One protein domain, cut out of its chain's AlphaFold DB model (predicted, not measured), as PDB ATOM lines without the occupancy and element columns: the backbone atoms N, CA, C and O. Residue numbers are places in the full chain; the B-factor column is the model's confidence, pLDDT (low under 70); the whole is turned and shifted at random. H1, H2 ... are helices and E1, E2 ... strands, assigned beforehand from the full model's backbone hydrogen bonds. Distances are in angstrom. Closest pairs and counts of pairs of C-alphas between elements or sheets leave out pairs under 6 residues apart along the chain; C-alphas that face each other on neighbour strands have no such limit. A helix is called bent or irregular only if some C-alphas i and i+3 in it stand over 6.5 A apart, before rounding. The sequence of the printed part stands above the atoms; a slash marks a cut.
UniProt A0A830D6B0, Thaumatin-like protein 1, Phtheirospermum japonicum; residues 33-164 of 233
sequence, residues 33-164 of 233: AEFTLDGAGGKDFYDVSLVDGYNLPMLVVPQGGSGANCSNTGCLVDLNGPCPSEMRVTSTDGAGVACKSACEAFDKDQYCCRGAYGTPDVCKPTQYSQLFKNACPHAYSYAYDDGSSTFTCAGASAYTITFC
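What this domain is: This is residues 33 to 164 of the 233 residues of the protein "Thaumatin-like protein 1" of Phtheirospermum japonicum (UniProt A0A830D6B0). A twisted sheet of five strands, folded back on itself into two leaves with E7 as the hinge, makes one end of a flat model. The other end is rich in loops and holds the small hairpin E5 and E6, the short helices H1 and H2, which meet at a corner, and the longer helix H3. The printed part has 132 residues, with seven named strands and four named helices in the order E1 E2 E3 E4 E5 E6 H1 H2 H3 H4 E7. The large sheet has the order E1 - E2 - E7 - E3 - E4, all antiparallel; the class is mixed, helices and strands, with 64 residues in named elements, under half. The whole is compact, with a radius of gyration of the C-alphas of 15.6 A and spans of 44 by 38 by 20 A.

Where its parts are: E1, residues 33 to 36, begins at C-alpha 33 at (83.007, 76.376, -14.561). E2 is residues 44 to 49, 15.9 A long. E3, residues 58 to 66, is 22.0 A long and bends by 66 degrees at residue 63. E4 is residues 73 to 75, E5 residues 88 to 90 and E6 residues 96 to 99. H1 is residues 102 to 106 and H2 residues 109 to 112. H3, residues 127 to 135, is 12.5 A long and begins at C-alpha 127 at (62.185, 78.849, -24.547). H4 is residues 146 to 149. E7, residues 151 to 163, spans 18.7 A, bends by 137 degrees at residue 154 and ends at C-alpha 163 at (81.484, 66.502, -11.385).

How they stand to each other: In this folded sheet, one sheet bent back on itself, E1 and E2 face E3 and E4; the closest C-alphas of E2 and E4, Val 48 and Gly 74, are 5.1 A apart. The hairpin E1 and E2 has N 36 and O 45 at 2.8 A, within hydrogen-bond range. E7 pairs with E2 over residues 151 to 153, with N 44 and O 153 at 2.9 A, and with E3 over 154 to 163, with N 63 and O 158 at 2.8 A. The hairpin E3 and E4 has N 60 and O 73 at 2.8 A. H4 only grazes the sheet, and H3 is only just not on it, with 4 pairs of C-alphas within 10 A. H1 is close to H3 but not clearly touching, Ala 102 and Tyr 128 having the closest C-alphas, 6.1 A. H1 and H2 touch only at the corner, the closest C-alphas being those of Cys 103 and Cys 112, 4.7 A. The hairpin E5 and E6 has N 89 and O 98 at 2.9 A. Every O i to N i+4 pair is within range in H1, and 4 of 5 in H3; H2 and H4 are too short for such a pair.

The domain as a whole: The C-alphas of Gly 41 and Asp 93, the two farthest apart, are 49.6 A from each other. The printed part has no cut. The links E4 to E5 and H2 to H3 are long. The mean pLDDT of the printed part is 95.1, no printed residue is under 70, and H4 has a mean of 80.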
ATOM      1  N   ALA A  33      82.802  75.613 -15.788       98.19
ATOM      2  CA  ALA A  33      83.007  76.376 -14.561       98.19
ATOM      3  C   ALA A  33      83.956  77.524 -14.887       98.19
ATOM      4  O   ALA A  33      85.092  77.290 -15.314       98.19
ATOM      5  N   GLU A  34      83.484  78.746 -14.699       97.81
ATOM      6  CA  GLU A  34      84.183  79.960 -15.097       97.81
ATOM      7  C   GLU A  34      84.625  80.720 -13.847       97.81
ATOM      8  O   GLU A  34      83.926  80.750 -12.834       97.81
ATOM      9  N   PHE A  35      85.831  81.291 -13.895       97.38
ATOM     10  CA  PHE A  35      86.422  82.013 -12.772       97.38
ATOM     11  C   PHE A  35      87.177  83.244 -13.269       97.38
ATOM     12  O   PHE A  35      88.028  83.158 -14.153       97.38
ATOM     13  N   THR A  36      86.937  84.375 -12.621       97.06
ATOM     14  CA  THR A  36      87.816  85.545 -12.621       97.06
ATOM     15  C   THR A  36      88.258  85.780 -11.186       97.06
ATOM     16  O   THR A  36      87.471  86.245 -10.365       97.06
ATOM     17  N   LEU A  37      89.502  85.431 -10.874       96.75
ATOM     18  CA  LEU A  37      90.064  85.585  -9.532       96.75
ATOM     19  C   LEU A  37      90.629  86.995  -9.341       96.75
ATOM     20  O   LEU A  37      91.208  87.545 -10.278       96.75
ATOM     21  N   ASP A  38      90.479  87.555  -8.139       94.88
ATOM     22  CA  ASP A  38      90.939  88.912  -7.788       94.88
ATOM     23  C   ASP A  38      90.475  89.989  -8.796       94.88
ATOM     24  O   ASP A  38      91.224  90.853  -9.252       94.88
ATOM     25  N   GLY A  39      89.206  89.897  -9.196       94.19
ATOM     26  CA  GLY A  39      88.562  90.809 -10.128       94.19
ATOM     27  C   GLY A  39      88.179  92.154  -9.500       94.19
ATOM     28  O   GLY A  39      88.815  92.686  -8.587       94.19
ATOM     29  N   ALA A  40      87.093  92.747 -10.002       93.00
ATOM     30  CA  ALA A  40      86.645  94.066  -9.568       93.00
ATOM     31  C   ALA A  40      86.413  94.138  -8.044       93.00
ATOM     32  O   ALA A  40      85.590  93.420  -7.474       93.00
ATOM     33  N   GLY A  41      87.128  95.056  -7.385       93.25
ATOM     34  CA  GLY A  41      87.050  95.247  -5.936       93.25
ATOM     35  C   GLY A  41      87.741  94.156  -5.111       93.25
ATOM     36  O   GLY A  41      87.383  93.999  -3.945       93.25
ATOM     37  N   GLY A  42      88.685  93.412  -5.697       93.56
ATOM     38  CA  GLY A  42      89.420  92.334  -5.026       93.56
ATOM     39  C   GLY A  42      88.556  91.109  -4.726       93.56
ATOM     40  O   GLY A  42      88.764  90.416  -3.730       93.56
ATOM     41  N   LYS A  43      87.505  90.906  -5.528       96.06
ATOM     42  CA  LYS A  43      86.565  89.791  -5.400       96.06
ATOM     43  C   LYS A  43      86.793  88.804  -6.520       96.06
ATOM     44  O   LYS A  43      86.996  89.207  -7.663       96.06
ATOM     45  N   ASP A  44      86.628  87.536  -6.210       97.25
ATOM     46  CA  ASP A  44      86.478  86.520  -7.232       97.25
ATOM     47  C   ASP A  44      85.063  86.585  -7.807       97.25
ATOM     48  O   ASP A  44      84.096  86.808  -7.070       97.25
ATOM     49  N   PHE A  45      84.952  86.352  -9.108       97.06
ATOM     50  CA  PHE A  45      83.709  86.128  -9.833       97.06
ATOM     51  C   PHE A  45      83.746  84.702 -10.352       97.06
ATOM     52  O   PHE A  45      84.763  84.279 -10.899       97.06
ATOM     53  N   TYR A  46      82.676  83.956 -10.146       97.50
ATOM     54  CA  TYR A  46      82.622  82.567 -10.569       97.50
ATOM     55  C   TYR A  46      81.195  82.142 -10.864       97.50
ATOM     56  O   TYR A  46      80.236  82.699 -10.319       97.50
ATOM     57  N   ASP A  47      81.072  81.133 -11.711       97.81
ATOM     58  CA  ASP A  47      79.793  80.586 -12.129       97.81
ATOM     59  C   ASP A  47      79.953  79.195 -12.757       97.81
ATOM     60  O   ASP A  47      81.050  78.756 -13.115       97.81
ATOM     61  N   VAL A  48      78.837  78.474 -12.836       98.38
ATOM     62  CA  VAL A  48      78.670  77.362 -13.771       98.38
ATOM     63  C   VAL A  48      77.830  77.844 -14.943       98.38
ATOM     64  O   VAL A  48      76.772  78.448 -14.745       98.38
ATOM     65  N   SER A  49      78.259  77.521 -16.156       98.44
ATOM     66  CA  SER A  49      77.683  78.047 -17.385       98.44
ATOM     67  C   SER A  49      77.283  76.952 -18.363       98.44
ATOM     68  O   SER A  49      78.012  75.984 -18.595       98.44
ATOM     69  N   LEU A  50      76.073  77.107 -18.904       98.44
ATOM     70  CA  LEU A  50      75.454  76.263 -19.930       98.44
ATOM     71  C   LEU A  50      75.278  77.022 -21.252       98.44
ATOM     72  O   LEU A  50      74.520  76.592 -22.127       98.44
ATOM     73  N   VAL A  51      75.952  78.168 -21.403       98.31
ATOM     74  CA  VAL A  51      75.939  78.982 -22.630       98.31
ATOM     75  C   VAL A  51      76.448  78.168 -23.819       98.31
ATOM     76  O   VAL A  51      75.827  78.176 -24.884       98.31
ATOM     77  N   ASP A  52      77.478  77.357 -23.580       97.81
ATOM     78  CA  ASP A  52      78.052  76.417 -24.544       97.81
ATOM     79  C   ASP A  52      77.383  75.035 -24.465       97.81
ATOM     80  O   ASP A  52      77.869  74.057 -25.014       97.81
ATOM     81  N   GLY A  53      76.230  74.922 -23.807       97.88
ATOM     82  CA  GLY A  53      75.492  73.676 -23.641       97.88
ATOM     83  C   GLY A  53      75.897  72.880 -22.403       97.88
ATOM     84  O   GLY A  53      76.511  73.378 -21.469       97.88
ATOM     85  N   TYR A  54      75.475  71.623 -22.375       98.38
ATOM     86  CA  TYR A  54      75.591  70.728 -21.235       98.38
ATOM     87  C   TYR A  54      76.125  69.371 -21.683       98.38
ATOM     88  O   TYR A  54      75.685  68.829 -22.697       98.38
ATOM     89  N   ASN A  55      77.012  68.779 -20.892       96.88
ATOM     90  CA  ASN A  55      77.416  67.381 -21.052       96.88
ATOM     91  C   ASN A  55      77.312  66.579 -19.749       96.88
ATOM     92  O   ASN A  55      76.912  65.414 -19.786       96.88
ATOM     93  N   LEU A  56      77.632  67.185 -18.604       96.38
ATOM     94  CA  LEU A  56      77.553  66.542 -17.291       96.38
ATOM     95  C   LEU A  56      77.128  67.516 -16.178       96.38
ATOM     96  O   LEU A  56      77.309  68.731 -16.326       96.38
ATOM     97  N   PRO A  57      76.581  67.010 -15.053       97.25
ATOM     98  CA  PRO A  57      76.245  67.844 -13.910       97.25
ATOM     99  C   PRO A  57      77.515  68.338 -13.208       97.25
ATOM    100  O   PRO A  57      78.495  67.599 -13.076       97.25
ATOM    101  N   MET A  58      77.486  69.575 -12.717       98.12
ATOM    102  CA  MET A  58      78.634  70.227 -12.088       98.12
ATOM    103  C   MET A  58      78.202  71.108 -10.916       98.12
ATOM    104  O   MET A  58      77.153  71.750 -10.970       98.12
ATOM    105  N   LEU A  59      79.023  71.149  -9.870       98.06
ATOM    106  CA  LEU A  59      78.863  72.021  -8.709       98.06
ATOM    107  C   LEU A  59      80.196  72.691  -8.374       98.06
ATOM    108  O   LEU A  59      81.217  72.011  -8.266       98.06
ATOM    109  N   VAL A  60      80.163  73.998  -8.144       98.31
ATOM    110  CA  VAL A  60      81.286  74.800  -7.659       98.31
ATOM    111  C   VAL A  60      80.939  75.336  -6.273       98.31
ATOM    112  O   VAL A  60      79.899  75.970  -6.079       98.31
ATOM    113  N   VAL A  61      81.814  75.074  -5.301       97.44
ATOM    114  CA  VAL A  61      81.643  75.497  -3.905       97.44
ATOM    115  C   VAL A  61      82.869  76.293  -3.442       97.44
ATOM    116  O   VAL A  61      83.951  75.697  -3.333       97.44
ATOM    117  N   PRO A  62      82.738  77.599  -3.132       97.50
ATOM    118  CA  PRO A  62      83.820  78.359  -2.509       97.50
ATOM    119  C   PRO A  62      84.146  77.798  -1.120       97.50
ATOM    120  O   PRO A  62      83.266  77.334  -0.394       97.50
ATOM    121  N   GLN A  63      85.419  77.828  -0.740       97.25
ATOM    122  CA  GLN A  63      85.890  77.443   0.587       97.25
ATOM    123  C   GLN A  63      86.220  78.706   1.385       97.25
ATOM    124  O   GLN A  63      87.163  79.436   1.067       97.25
ATOM    125  N   GLY A  64      85.435  78.968   2.432       93.25
ATOM    126  CA  GLY A  64      85.516  80.218   3.185       93.25
ATOM    127  C   GLY A  64      85.048  81.426   2.366       93.25
ATOM    128  O   GLY A  64      84.171  81.308   1.516       93.25
ATOM    129  N   GLY A  65      85.646  82.586   2.638       94.44
ATOM    130  CA  GLY A  65      85.283  83.848   2.002       94.44
ATOM    131  C   GLY A  65      83.969  84.449   2.507       94.44
ATOM    132  O   GLY A  65      83.330  83.951   3.434       94.44
ATOM    133  N   SER A  66      83.609  85.602   1.950       94.25
ATOM    134  CA  SER A  66      82.426  86.361   2.357       94.25
ATOM    135  C   SER A  66      81.862  87.208   1.218       94.25
ATOM    136  O   SER A  66      82.533  87.493   0.227       94.25
ATOM    137  N   GLY A  67      80.610  87.628   1.368       92.50
ATOM    138  CA  GLY A  67      79.880  88.412   0.378       92.50
ATOM    139  C   GLY A  67      78.444  87.923   0.259       92.50
ATOM    140  O   GLY A  67      78.151  86.780   0.594       92.50
ATOM    141  N   ALA A  68      77.545  88.787  -0.216       85.81
ATOM    142  CA  ALA A  68      76.125  88.448  -0.339       85.81
ATOM    143  C   ALA A  68      75.877  87.233  -1.256       85.81
ATOM    144  O   ALA A  68      75.003  86.427  -0.962       85.81
ATOM    145  N   ASN A  69      76.697  87.076  -2.303       89.12
ATOM    146  CA  ASN A  69      76.607  85.988  -3.283       89.12
ATOM    147  C   ASN A  69      77.842  85.070  -3.246       89.12
ATOM    148  O   ASN A  69      78.218  84.514  -4.276       89.12
ATOM    149  N   CYS A  70      78.500  84.934  -2.087       95.56
ATOM    150  CA  CYS A  70      79.542  83.921  -1.900       95.56
ATOM    151  C   CYS A  70      78.884  82.580  -1.535       95.56
ATOM    152  O   CYS A  70      78.912  82.139  -0.388       95.56
ATOM    153  N   SER A  71      78.203  81.972  -2.504       94.94
ATOM    154  CA  SER A  71      77.468  80.711  -2.354       94.94
ATOM    155  C   SER A  71      77.820  79.725  -3.472       94.94
ATOM    156  O   SER A  71      78.715  79.976  -4.280       94.94
ATOM    157  N   ASN A  72      77.187  78.554  -3.480       95.12
ATOM    158  CA  ASN A  72      77.436  77.548  -4.504       95.12
ATOM    159  C   ASN A  72      76.733  77.891  -5.829       95.12
ATOM    160  O   ASN A  72      75.680  78.521  -5.862       95.12
ATOM    161  N   THR A  73      77.326  77.441  -6.929       96.62
ATOM    162  CA  THR A  73      76.787  77.570  -8.290       96.62
ATOM    163  C   THR A  73      76.909  76.231  -8.995       96.62
ATOM    164  O   THR A  73      77.834  75.459  -8.723       96.62
ATOM    165  N   GLY A  74      75.941  75.890  -9.839       96.19
ATOM    166  CA  GLY A  74      75.931  74.571 -10.447       96.19
ATOM    167  C   GLY A  74      74.645  74.170 -11.141       96.19
ATOM    168  O   GLY A  74      73.601  74.816 -11.048       96.19
ATOM    169  N   CYS A  75      74.753  73.026 -11.800       97.00
ATOM    170  CA  CYS A  75      73.678  72.306 -12.451       97.00
ATOM    171  C   CYS A  75      73.746  70.850 -11.983       97.00
ATOM    172  O   CYS A  75      74.604  70.090 -12.423       97.00
ATOM    173  N   LEU A  76      72.888  70.485 -11.024       95.56
ATOM    174  CA  LEU A  76      72.958  69.194 -10.322       95.56
ATOM    175  C   LEU A  76      72.094  68.097 -10.959       95.56
ATOM    176  O   LEU A  76      72.124  66.953 -10.514       95.56
ATOM    177  N   VAL A  77      71.303  68.444 -11.971       94.44
ATOM    178  CA  VAL A  77      70.403  67.511 -12.654       94.44
ATOM    179  C   VAL A  77      71.017  67.006 -13.956       94.44
ATOM    180  O   VAL A  77      71.879  67.663 -14.542       94.44
ATOM    181  N   ASP A  78      70.559  65.837 -14.410       94.31
ATOM    182  CA  ASP A  78      70.903  65.299 -15.727       94.31
ATOM    183  C   ASP A  78      70.009  65.917 -16.811       94.31
ATOM    184  O   ASP A  78      68.809  65.638 -16.887       94.31
ATOM    185  N   LEU A  79      70.602  66.766 -17.653       95.38
ATOM    186  CA  LEU A  79      69.917  67.422 -18.768       95.38
ATOM    187  C   LEU A  79      69.953  66.614 -20.072       95.38
ATOM    188  O   LEU A  79      69.219  66.947 -21.004       95.38
ATOM    189  N   ASN A  80      70.735  65.535 -20.160       93.56
ATOM    190  CA  ASN A  80      70.877  64.761 -21.397       93.56
ATOM    191  C   ASN A  80      69.588  64.008 -21.761       93.56
ATOM    192  O   ASN A  80      69.212  63.935 -22.933       93.56
ATOM    193  N   GLY A  81      68.871  63.496 -20.756       89.00
ATOM    194  CA  GLY A  81      67.567  62.844 -20.915       89.00
ATOM    195  C   GLY A  81      66.462  63.774 -21.446       89.00
ATOM    196  O   GLY A  81      65.877  63.473 -22.495       89.00
ATOM    197  N   PRO A  82      66.165  64.899 -20.761       92.19
ATOM    198  CA  PRO A  82      65.125  65.845 -21.174       92.19
ATOM    199  C   PRO A  82      65.532  66.767 -22.334       92.19
ATOM    200  O   PRO A  82      64.700  67.548 -22.791       92.19
ATOM    201  N   CYS A  83      66.772  66.689 -22.832       96.38
ATOM    202  CA  CYS A  83      67.240  67.524 -23.935       96.38
ATOM    203  C   CYS A  83      66.329  67.402 -25.179       96.38
ATOM    204  O   CYS A  83      66.127  66.272 -25.656       96.38
ATOM    205  N   PRO A  84      65.813  68.517 -25.739       96.81
ATOM    206  CA  PRO A  84      65.034  68.512 -26.977       96.81
ATOM    207  C   PRO A  84      65.782  67.814 -28.114       96.81
ATOM    208  O   PRO A  84      67.008  67.901 -28.204       96.81
ATOM    209  N   SER A  85      65.064  67.104 -28.984       96.06
ATOM    210  CA  SER A  85      65.693  66.285 -30.028       96.06
ATOM    211  C   SER A  85      66.523  67.119 -31.004       96.06
ATOM    212  O   SER A  85      67.562  66.653 -31.462       96.06
ATOM    213  N   GLU A  86      66.123  68.361 -31.268       96.38
ATOM    214  CA  GLU A  86      66.842  69.298 -32.129       96.38
ATOM    215  C   GLU A  86      68.146  69.846 -31.519       96.38
ATOM    216  O   GLU A  86      68.972  70.403 -32.239       96.38
ATOM    217  N   MET A  87      68.359  69.661 -30.213       97.06
ATOM    218  CA  MET A  87      69.560  70.091 -29.478       97.06
ATOM    219  C   MET A  87      70.379  68.907 -28.942       97.06
ATOM    220  O   MET A  87      71.454  69.095 -28.374       97.06
ATOM    221  N   ARG A  88      69.902  67.673 -29.119       96.06
ATOM    222  CA  ARG A  88      70.507  66.476 -28.533       96.06
ATOM    223  C   ARG A  88      71.744  66.019 -29.301       96.06
ATOM    224  O   ARG A  88      71.720  65.899 -30.524       96.06
ATOM    225  N   VAL A  89      72.797  65.669 -28.567       94.12
ATOM    226  CA  VAL A  89      73.940  64.906 -29.086       94.12
ATOM    227  C   VAL A  89      73.784  63.454 -28.656       94.12
ATOM    228  O   VAL A  89      73.587  63.174 -27.474       94.12
ATOM    229  N   THR A  90      73.864  62.530 -29.610       91.38
ATOM    230  CA  THR A  90      73.706  61.093 -29.360       91.38
ATOM    231  C   THR A  90      75.011  60.337 -29.563       91.38
ATOM    232  O   THR A  90      75.722  60.581 -30.539       91.38
ATOM    233  N   SER A  91      75.298  59.374 -28.692       85.44
ATOM    234  CA  SER A  91      76.343  58.374 -28.910       85.44
ATOM    235  C   SER A  91      75.939  57.346 -29.968       85.44
ATOM    236  O   SER A  91      74.815  57.319 -30.469       85.44
ATOM    237  N   THR A  92      76.881  56.470 -30.318       81.94
ATOM    238  CA  THR A  92      76.705  55.415 -31.329       81.94
ATOM    239  C   THR A  92      75.623  54.391 -30.986       81.94
ATOM    240  O   THR A  92      75.106  53.733 -31.882       81.94
ATOM    241  N   ASP A  93      75.287  54.240 -29.707       82.81
ATOM    242  CA  ASP A  93      74.205  53.391 -29.192       82.81
ATOM    243  C   ASP A  93      72.851  54.128 -29.092       82.81
ATOM    244  O   ASP A  93      71.858  53.547 -28.660       82.81
ATOM    245  N   GLY A  94      72.793  55.396 -29.516       82.00
ATOM    246  CA  GLY A  94      71.582  56.215 -29.521       82.00
ATOM    247  C   GLY A  94      71.257  56.889 -28.186       82.00
ATOM    248  O   GLY A  94      70.254  57.604 -28.109       82.00
ATOM    249  N   ALA A  95      72.080  56.714 -27.148       85.44
ATOM    250  CA  ALA A  95      71.905  57.428 -25.888       85.44
ATOM    251  C   ALA A  95      72.221  58.924 -26.057       85.44
ATOM    252  O   ALA A  95      73.144  59.303 -26.776       85.44
ATOM    253  N   GLY A  96      71.447  59.795 -25.401       89.94
ATOM    254  CA  GLY A  96      71.777  61.218 -25.316       89.94
ATOM    255  C   GLY A  96      72.976  61.409 -24.391       89.94
ATOM    256  O   GLY A  96      72.905  61.021 -23.229       89.94
ATOM    257  N   VAL A  97      74.062  61.990 -24.895       92.75
ATOM    258  CA  VAL A  97      75.323  62.178 -24.147       92.75
ATOM    259  C   VAL A  97      75.654  63.640 -23.875       92.75
ATOM    260  O   VAL A  97      76.570  63.931 -23.111       92.75
ATOM    261  N   ALA A  98      74.938  64.551 -24.529       96.31
ATOM    262  CA  ALA A  98      75.088  65.984 -24.356       96.31
ATOM    263  C   ALA A  98      73.838  66.721 -24.854       96.31
ATOM    264  O   ALA A  98      73.089  66.210 -25.698       96.31
ATOM    265  N   CYS A  99      73.667  67.957 -24.403       97.81
ATOM    266  CA  CYS A  99      72.656  68.881 -24.883       97.81
ATOM    267  C   CYS A  99      73.315  70.174 -25.362       97.81
ATOM    268  O   CYS A  99      73.925  70.899 -24.582       97.81
ATOM    269  N   LYS A 100      73.195  70.475 -26.654       98.50
ATOM    270  CA  LYS A 100      73.625  71.758 -27.222       98.50
ATOM    271  C   LYS A 100      72.849  72.901 -26.597       98.50
ATOM    272  O   LYS A 100      71.682  72.723 -26.274       98.50
ATOM    273  N   SER A 101      73.451  74.082 -26.515       98.31
ATOM    274  CA  SER A 101      72.673  75.304 -26.339       98.31
ATOM    275  C   SER A 101      71.958  75.696 -27.632       98.31
ATOM    276  O   SER A 101      72.201  75.134 -28.701       98.31
ATOM    277  N   ALA A 102      71.040  76.662 -27.556       98.19
ATOM    278  CA  ALA A 102      70.360  77.154 -28.753       98.19
ATOM    279  C   ALA A 102      71.323  77.869 -29.715       98.19
ATOM    280  O   ALA A 102      71.116  77.825 -30.927       98.19
ATOM    281  N   CYS A 103      72.376  78.507 -29.192       98.31
ATOM    282  CA  CYS A 103      73.412  79.085 -30.040       98.31
ATOM    283  C   CYS A 103      74.109  77.978 -30.842       98.31
ATOM    284  O   CYS A 103      74.086  78.013 -32.070       98.31
ATOM    285  N   GLU A 104      74.573  76.927 -30.166       97.69
ATOM    286  CA  GLU A 104      75.272  75.796 -30.792       97.69
ATOM    287  C   GLU A 104      74.393  74.948 -31.723       97.69
ATOM    288  O   GLU A 104      74.870  74.321 -32.672       97.69
ATOM    289  N   ALA A 105      73.090  74.874 -31.454       97.81
ATOM    290  CA  ALA A 105      72.168  74.094 -32.270       97.81
ATOM    291  C   ALA A 105      71.732  74.822 -33.547       97.81
ATOM    292  O   ALA A 105      71.513  74.172 -34.571       97.81
ATOM    293  N   PHE A 106      71.579  76.149 -33.497       97.81
ATOM    294  CA  PHE A 106      70.911  76.898 -34.567       97.81
ATOM    295  C   PHE A 106      71.757  78.003 -35.203       97.81
ATOM    296  O   PHE A 106      71.351  78.500 -36.253       97.81
ATOM    297  N   ASP A 107      72.862  78.416 -34.575       97.62
ATOM    298  CA  ASP A 107      73.771  79.482 -35.029       97.62
ATOM    299  C   ASP A 107      73.039  80.770 -35.459       97.62
ATOM    300  O   ASP A 107      73.312  81.383 -36.492       97.62
ATOM    301  N   LYS A 108      72.043  81.186 -34.667       97.88
ATOM    302  CA  LYS A 108      71.300  82.433 -34.902       97.88
ATOM    303  C   LYS A 108      71.723  83.498 -33.910       97.88
ATOM    304  O   LYS A 108      71.791  83.240 -32.710       97.88
ATOM    305  N   ASP A 109      71.859  84.727 -34.395       97.81
ATOM    306  CA  ASP A 109      72.287  85.879 -33.592       97.81
ATOM    307  C   ASP A 109      71.430  86.114 -32.348       97.81
ATOM    308  O   ASP A 109      71.962  86.470 -31.304       97.81
ATOM    309  N   GLN A 110      70.128  85.837 -32.429       96.88
ATOM    310  CA  GLN A 110      69.201  85.935 -31.298       96.88
ATOM    311  C   GLN A 110      69.476  84.929 -30.168       96.88
ATOM    312  O   GLN A 110      69.104  85.185 -29.030       96.88
ATOM    313  N   TYR A 111      70.085  83.778 -30.472       97.81
ATOM    314  CA  TYR A 111      70.448  82.761 -29.478       97.81
ATOM    315  C   TYR A 111      71.888  82.919 -29.001       97.81
ATOM    316  O   TYR A 111      72.185  82.614 -27.852       97.81
ATOM    317  N   CYS A 112      72.761  83.411 -29.877       98.00
ATOM    318  CA  CYS A 112      74.168  83.665 -29.584       98.00
ATOM    319  C   CYS A 112      74.431  85.071 -29.026       98.00
ATOM    320  O   CYS A 112      75.581  85.419 -28.780       98.00
ATOM    321  N   CYS A 113      73.393  85.903 -28.895       97.81
ATOM    322  CA  CYS A 113      73.493  87.309 -28.508       97.81
ATOM    323  C   CYS A 113      74.528  88.100 -29.333       97.81
ATOM    324  O   CYS A 113      75.387  88.798 -28.799       97.81
ATOM    325  N   ARG A 114      74.465  87.983 -30.666       97.56
ATOM    326  CA  ARG A 114      75.383  88.664 -31.602       97.56
ATOM    327  C   ARG A 114      74.692  89.806 -32.341       97.56
ATOM    328  O   ARG A 114      73.466  89.855 -32.444       97.56
ATOM    329  N   GLY A 115      75.485  90.715 -32.910       96.81
ATOM    330  CA  GLY A 115      74.989  91.774 -33.792       96.81
ATOM    331  C   GLY A 115      73.926  92.645 -33.116       96.81
ATOM    332  O   GLY A 115      74.182  93.240 -32.072       96.81
ATOM    333  N   ALA A 116      72.721  92.696 -33.692       96.75
ATOM    334  CA  ALA A 116      71.596  93.450 -33.128       96.75
ATOM    335  C   ALA A 116      71.152  92.953 -31.737       96.75
ATOM    336  O   ALA A 116      70.527  93.704 -30.997       96.75
ATOM    337  N   TYR A 117      71.506  91.719 -31.374       97.06
ATOM    338  CA  TYR A 117      71.259  91.111 -30.066       97.06
ATOM    339  C   TYR A 117      72.497  91.189 -29.154       97.06
ATOM    340  O   TYR A 117      72.567  90.491 -28.157       97.06
ATOM    341  N   GLY A 118      73.495  92.019 -29.464       96.44
ATOM    342  CA  GLY A 118      74.736  92.140 -28.684       96.44
ATOM    343  C   GLY A 118      74.619  92.929 -27.377       96.44
ATOM    344  O   GLY A 118      75.622  93.449 -26.895       96.44
ATOM    345  N   THR A 119      73.410  93.098 -26.836       95.38
ATOM    346  CA  THR A 119      73.186  93.779 -25.556       95.38
ATOM    347  C   THR A 119      72.150  93.035 -24.707       95.38
ATOM    348  O   THR A 119      71.210  92.453 -25.267       95.38
ATOM    349  N   PRO A 120      72.242  93.112 -23.363       93.62
ATOM    350  CA  PRO A 120      71.239  92.537 -22.457       93.62
ATOM    351  C   PRO A 120      69.819  93.087 -22.684       93.62
ATOM    352  O   PRO A 120      68.807  92.425 -22.428       93.62
ATOM    353  N   ASP A 121      69.716  94.318 -23.191       94.31
ATOM    354  CA  ASP A 121      68.433  94.959 -23.473       94.31
ATOM    355  C   ASP A 121      67.697  94.331 -24.658       94.31
ATOM    356  O   ASP A 121      66.468  94.395 -24.694       94.31
ATOM    357  N   VAL A 122      68.410  93.682 -25.581       96.19
ATOM    358  CA  VAL A 122      67.827  93.110 -26.802       96.19
ATOM    359  C   VAL A 122      67.877  91.582 -26.814       96.19
ATOM    360  O   VAL A 122      66.901  90.954 -27.228       96.19
ATOM    361  N   CYS A 123      68.954  90.954 -26.337       97.06
ATOM    362  CA  CYS A 123      69.008  89.497 -26.228       97.06
ATOM    363  C   CYS A 123      68.262  89.042 -24.977       97.06
ATOM    364  O   CYS A 123      68.750  89.176 -23.856       97.06
ATOM    365  N   LYS A 124      67.044  88.543 -25.172       95.62
ATOM    366  CA  LYS A 124      66.174  88.093 -24.085       95.62
ATOM    367  C   LYS A 124      66.214  86.574 -23.929       95.62
ATOM    368  O   LYS A 124      66.497  85.875 -24.905       95.62
ATOM    369  N   PRO A 125      65.866  86.051 -22.738       96.56
ATOM    370  CA  PRO A 125      65.667  84.624 -22.552       96.56
ATOM    371  C   PRO A 125      64.703  84.048 -23.593       96.56
ATOM    372  O   PRO A 125      63.706  84.674 -23.958       96.56
ATOM    373  N   THR A 126      64.986  82.831 -24.044       97.31
ATOM    374  CA  THR A 126      64.162  82.097 -25.011       97.31
ATOM    375  C   THR A 126      63.605  80.838 -24.362       97.31
ATOM    376  O   THR A 126      64.048  80.448 -23.284       97.31
ATOM    377  N   GLN A 127      62.679  80.146 -25.031       97.12
ATOM    378  CA  GLN A 127      62.185  78.849 -24.547       97.12
ATOM    379  C   GLN A 127      63.317  77.834 -24.298       97.12
ATOM    380  O   GLN A 127      63.217  77.000 -23.403       97.12
ATOM    381  N   TYR A 128      64.412  77.930 -25.062       97.56
ATOM    382  CA  TYR A 128      65.552  77.028 -24.949       97.56
ATOM    383  C   TYR A 128      66.456  77.373 -23.764       97.56
ATOM    384  O   TYR A 128      66.820  76.479 -23.008       97.56
ATOM    385  N   SER A 129      66.776  78.652 -23.543       97.31
ATOM    386  CA  SER A 129      67.550  79.034 -22.352       97.31
ATOM    387  C   SER A 129      66.735  78.836 -21.071       97.31
ATOM    388  O   SER A 129      67.260  78.372 -20.066       97.31
ATOM    389  N   GLN A 130      65.420  79.064 -21.116       97.19
ATOM    390  CA  GLN A 130      64.532  78.787 -19.985       97.19
ATOM    391  C   GLN A 130      64.478  77.299 -19.616       97.19
ATOM    392  O   GLN A 130      64.339  76.991 -18.437       97.19
ATOM    393  N   LEU A 131      64.642  76.373 -20.570       96.31
ATOM    394  CA  LEU A 131      64.758  74.943 -20.262       96.31
ATOM    395  C   LEU A 131      65.938  74.680 -19.321       96.31
ATOM    396  O   LEU A 131      65.768  74.033 -18.288       96.31
ATOM    397  N   PHE A 132      67.110  75.230 -19.644       97.50
ATOM    398  CA  PHE A 132      68.284  75.114 -18.784       97.50
ATOM    399  C   PHE A 132      68.103  75.854 -17.470       97.50
ATOM    400  O   PHE A 132      68.412  75.305 -16.418       97.50
ATOM    401  N   LYS A 133      67.550  77.069 -17.507       97.00
ATOM    402  CA  LYS A 133      67.399  77.891 -16.309       97.00
ATOM    403  C   LYS A 133      66.453  77.277 -15.285       97.00
ATOM    404  O   LYS A 133      66.746  77.279 -14.095       97.00
ATOM    405  N   ASN A 134      65.342  76.714 -15.748       96.25
ATOM    406  CA  ASN A 134      64.364  76.061 -14.881       96.25
ATOM    407  C   ASN A 134      64.945  74.808 -14.215       96.25
ATOM    408  O   ASN A 134      64.611  74.503 -13.075       96.25
ATOM    409  N   ALA A 135      65.808  74.084 -14.925       95.94
ATOM    410  CA  ALA A 135      66.470  72.896 -14.409       95.94
ATOM    411  C   ALA A 135      67.657  73.231 -13.487       95.94
ATOM    412  O   ALA A 135      67.902  72.528 -12.507       95.94
ATOM    413  N   CYS A 136      68.382  74.304 -13.799       96.56
ATOM    414  CA  CYS A 136      69.625  74.710 -13.153       96.56
ATOM    415  C   CYS A 136      69.587  76.216 -12.832       96.56
ATOM    416  O   CYS A 136      70.236  77.015 -13.508       96.56
ATOM    417  N   PRO A 137      68.829  76.631 -11.795       95.50
ATOM    418  CA  PRO A 137      68.582  78.044 -11.493       95.50
ATOM    419  C   PRO A 137      69.841  78.814 -11.083       95.50
ATOM    420  O   PRO A 137      69.884  80.031 -11.245       95.50
ATOM    421  N   HIS A 138      70.873  78.116 -10.606       94.69
ATOM    422  CA  HIS A 138      72.151  78.691 -10.182       94.69
ATOM    423  C   HIS A 138      73.257  78.569 -11.240       94.69
ATOM    424  O   HIS A 138      74.428  78.674 -10.887       94.69
ATOM    425  N   ALA A 139      72.906  78.320 -12.504       97.12
ATOM    426  CA  ALA A 139      73.832  78.310 -13.631       97.12
ATOM    427  C   ALA A 139      73.408  79.333 -14.696       97.12
ATOM    428  O   ALA A 139      72.216  79.645 -14.825       97.12
ATOM    429  N   TYR A 140      74.371  79.824 -15.479       97.31
ATOM    430  CA  TYR A 140      74.087  80.620 -16.670       97.31
ATOM    431  C   TYR A 140      73.382  79.764 -17.713       97.31
ATOM    432  O   TYR A 140      73.863  78.696 -18.084       97.31
ATOM    433  N   SER A 141      72.253  80.250 -18.221       97.31
ATOM    434  CA  SER A 141      71.491  79.574 -19.277       97.31
ATOM    435  C   SER A 141      71.657  80.185 -20.673       97.31
ATOM    436  O   SER A 141      71.284  79.563 -21.669       97.31
ATOM    437  N   TYR A 142      72.169  81.416 -20.745       96.94
ATOM    438  CA  TYR A 142      72.502  82.168 -21.960       96.94
ATOM    439  C   TYR A 142      73.431  83.345 -21.602       96.94
ATOM    440  O   TYR A 142      73.633  83.628 -20.423       96.94
ATOM    441  N   ALA A 143      73.975  84.037 -22.607       95.19
ATOM    442  CA  ALA A 143      75.087  84.982 -22.438       95.19
ATOM    443  C   ALA A 143      74.834  86.198 -21.518       95.19
ATOM    444  O   ALA A 143      75.800  86.808 -21.082       95.19
ATOM    445  N   TYR A 144      73.579  86.566 -21.231       94.38
ATOM    446  CA  TYR A 144      73.249  87.700 -20.347       94.38
ATOM    447  C   TYR A 144      72.364  87.285 -19.160       94.38
ATOM    448  O   TYR A 144      71.435  87.999 -18.766       94.38
ATOM    449  N   ASP A 145      72.594  86.092 -18.609       91.19
ATOM    450  CA  ASP A 145      71.894  85.564 -17.424       91.19
ATOM    451  C   ASP A 145      72.515  86.028 -16.087       91.19
ATOM    452  O   ASP A 145      72.481  85.317 -15.080       91.19
ATOM    453  N   ASP A 146      73.097  87.227 -16.055       81.75
ATOM    454  CA  ASP A 146      73.945  87.691 -14.950       81.75
ATOM    455  C   ASP A 146      73.188  87.768 -13.617       81.75
ATOM    456  O   ASP A 146      73.718  87.410 -12.564       81.75
ATOM    457  N   GLY A 147      71.919  88.191 -13.662       77.12
ATOM    458  CA  GLY A 147      71.136  88.561 -12.479       77.12
ATOM    459  C   GLY A 147      70.915  87.440 -11.458       77.12
ATOM    460  O   GLY A 147      70.634  87.729 -10.298       77.12
ATOM    461  N   SER A 148      71.044  86.175 -11.866       76.75
ATOM    462  CA  SER A 148      70.900  85.011 -10.977       76.75
ATOM    463  C   SER A 148      72.045  84.001 -11.081       76.75
ATOM    464  O   SER A 148      72.005  82.967 -10.416       76.75
ATOM    465  N   SER A 149      73.046  84.293 -11.913       84.44
ATOM    466  CA  SER A 149      74.078  83.323 -12.293       84.44
ATOM    467  C   SER A 149      75.497  83.826 -12.053       84.44
ATOM    468  O   SER A 149      76.408  83.011 -12.067       84.44
ATOM    469  N   THR A 150      75.698  85.122 -11.779       88.12
ATOM    470  CA  THR A 150      77.003  85.632 -11.323       88.12
ATOM    471  C   THR A 150      77.135  85.499  -9.812       88.12
ATOM    472  O   THR A 150      76.383  86.128  -9.056       88.12
ATOM    473  N   PHE A 151      78.151  84.770  -9.363       94.44
ATOM    474  CA  PHE A 151      78.503  84.676  -7.952       94.44
ATOM    475  C   PHE A 151      79.788  85.447  -7.692       94.44
ATOM    476  O   PHE A 151      80.669  85.538  -8.545       94.44
ATOM    477  N   THR A 152      79.877  86.046  -6.506       96.50
ATOM    478  CA  THR A 152      81.060  86.818  -6.119       96.50
ATOM    479  C   THR A 152      81.470  86.471  -4.709       96.50
ATOM    480  O   THR A 152      80.632  86.534  -3.804       96.50
ATOM    481  N   CYS A 153      82.756  86.216  -4.499       97.25
ATOM    482  CA  CYS A 153      83.285  85.943  -3.175       97.25
ATOM    483  C   CYS A 153      84.557  86.740  -2.893       97.25
ATOM    484  O   CYS A 153      85.486  86.773  -3.695       97.25
ATOM    485  N   ALA A 154      84.604  87.394  -1.735       97.06
ATOM    486  CA  ALA A 154      85.800  88.056  -1.236       97.06
ATOM    487  C   ALA A 154      86.551  87.118  -0.286       97.06
ATOM    488  O   ALA A 154      85.988  86.677   0.721       97.06
ATOM    489  N   GLY A 155      87.827  86.856  -0.575       94.62
ATOM    490  CA  GLY A 155      88.713  86.102   0.316       94.62
ATOM    491  C   GLY A 155      88.392  84.610   0.434       94.62
ATOM    492  O   GLY A 155      88.625  84.033   1.497       94.62
ATOM    493  N   ALA A 156      87.843  83.986  -0.615       96.56
ATOM    494  CA  ALA A 156      87.791  82.527  -0.695       96.56
ATOM    495  C   ALA A 156      89.224  81.972  -0.727       96.56
ATOM    496  O   ALA A 156      90.088  82.499  -1.424       96.56
ATOM    497  N   SER A 157      89.500  80.920   0.045       95.81
ATOM    498  CA  SER A 157      90.839  80.314   0.086       95.81
ATOM    499  C   SER A 157      91.037  79.245  -0.989       95.81
ATOM    500  O   SER A 157      92.173  78.944  -1.355       95.81
ATOM    501  N   ALA A 158      89.942  78.662  -1.476       97.19
ATOM    502  CA  ALA A 158      89.913  77.661  -2.533       97.19
ATOM    503  C   ALA A 158      88.493  77.521  -3.107       97.19
ATOM    504  O   ALA A 158      87.527  78.028  -2.536       97.19
ATOM    505  N   TYR A 159      88.367  76.757  -4.192       98.06
ATOM    506  CA  TYR A 159      87.093  76.319  -4.757       98.06
ATOM    507  C   TYR A 159      87.113  74.804  -4.949       98.06
ATOM    508  O   TYR A 159      88.110  74.240  -5.401       98.06
ATOM    509  N   THR A 160      85.999  74.151  -4.632       98.25
ATOM    510  CA  THR A 160      85.794  72.727  -4.911       98.25
ATOM    511  C   THR A 160      84.883  72.590  -6.119       98.25
ATOM    512  O   THR A 160      83.732  73.022  -6.065       98.25
ATOM    513  N   ILE A 161      85.384  71.967  -7.185       98.19
ATOM    514  CA  ILE A 161      84.605  71.621  -8.378       98.19
ATOM    515  C   ILE A 161      84.265  70.135  -8.303       98.19
ATOM    516  O   ILE A 161      85.155  69.289  -8.223       98.19
ATOM    517  N   THR A 162      82.975  69.814  -8.308       98.00
ATOM    518  CA  THR A 162      82.469  68.438  -8.256       98.00
ATOM    519  C   THR A 162      81.736  68.118  -9.548       98.00
ATOM    520  O   THR A 162      80.746  68.771  -9.877       98.00
ATOM    521  N   PHE A 163      82.198  67.091 -10.255       96.94
ATOM    522  CA  PHE A 163      81.484  66.502 -11.385       96.94
ATOM    523  C   PHE A 163      80.527  65.425 -10.885       96.94
ATOM    524  O   PHE A 163      80.883  64.650  -9.995       96.94
ATOM    525  N   CYS A 164      79.327  65.372 -11.460       94.94
ATOM    526  CA  CYS A 164      78.261  64.456 -11.053       94.94
ATOM    527  C   CYS A 164      78.005  64.473  -9.527       94.94
ATOM    528  O   CYS A 164      78.051  63.415  -8.893       94.94
TER     529      CYS A 164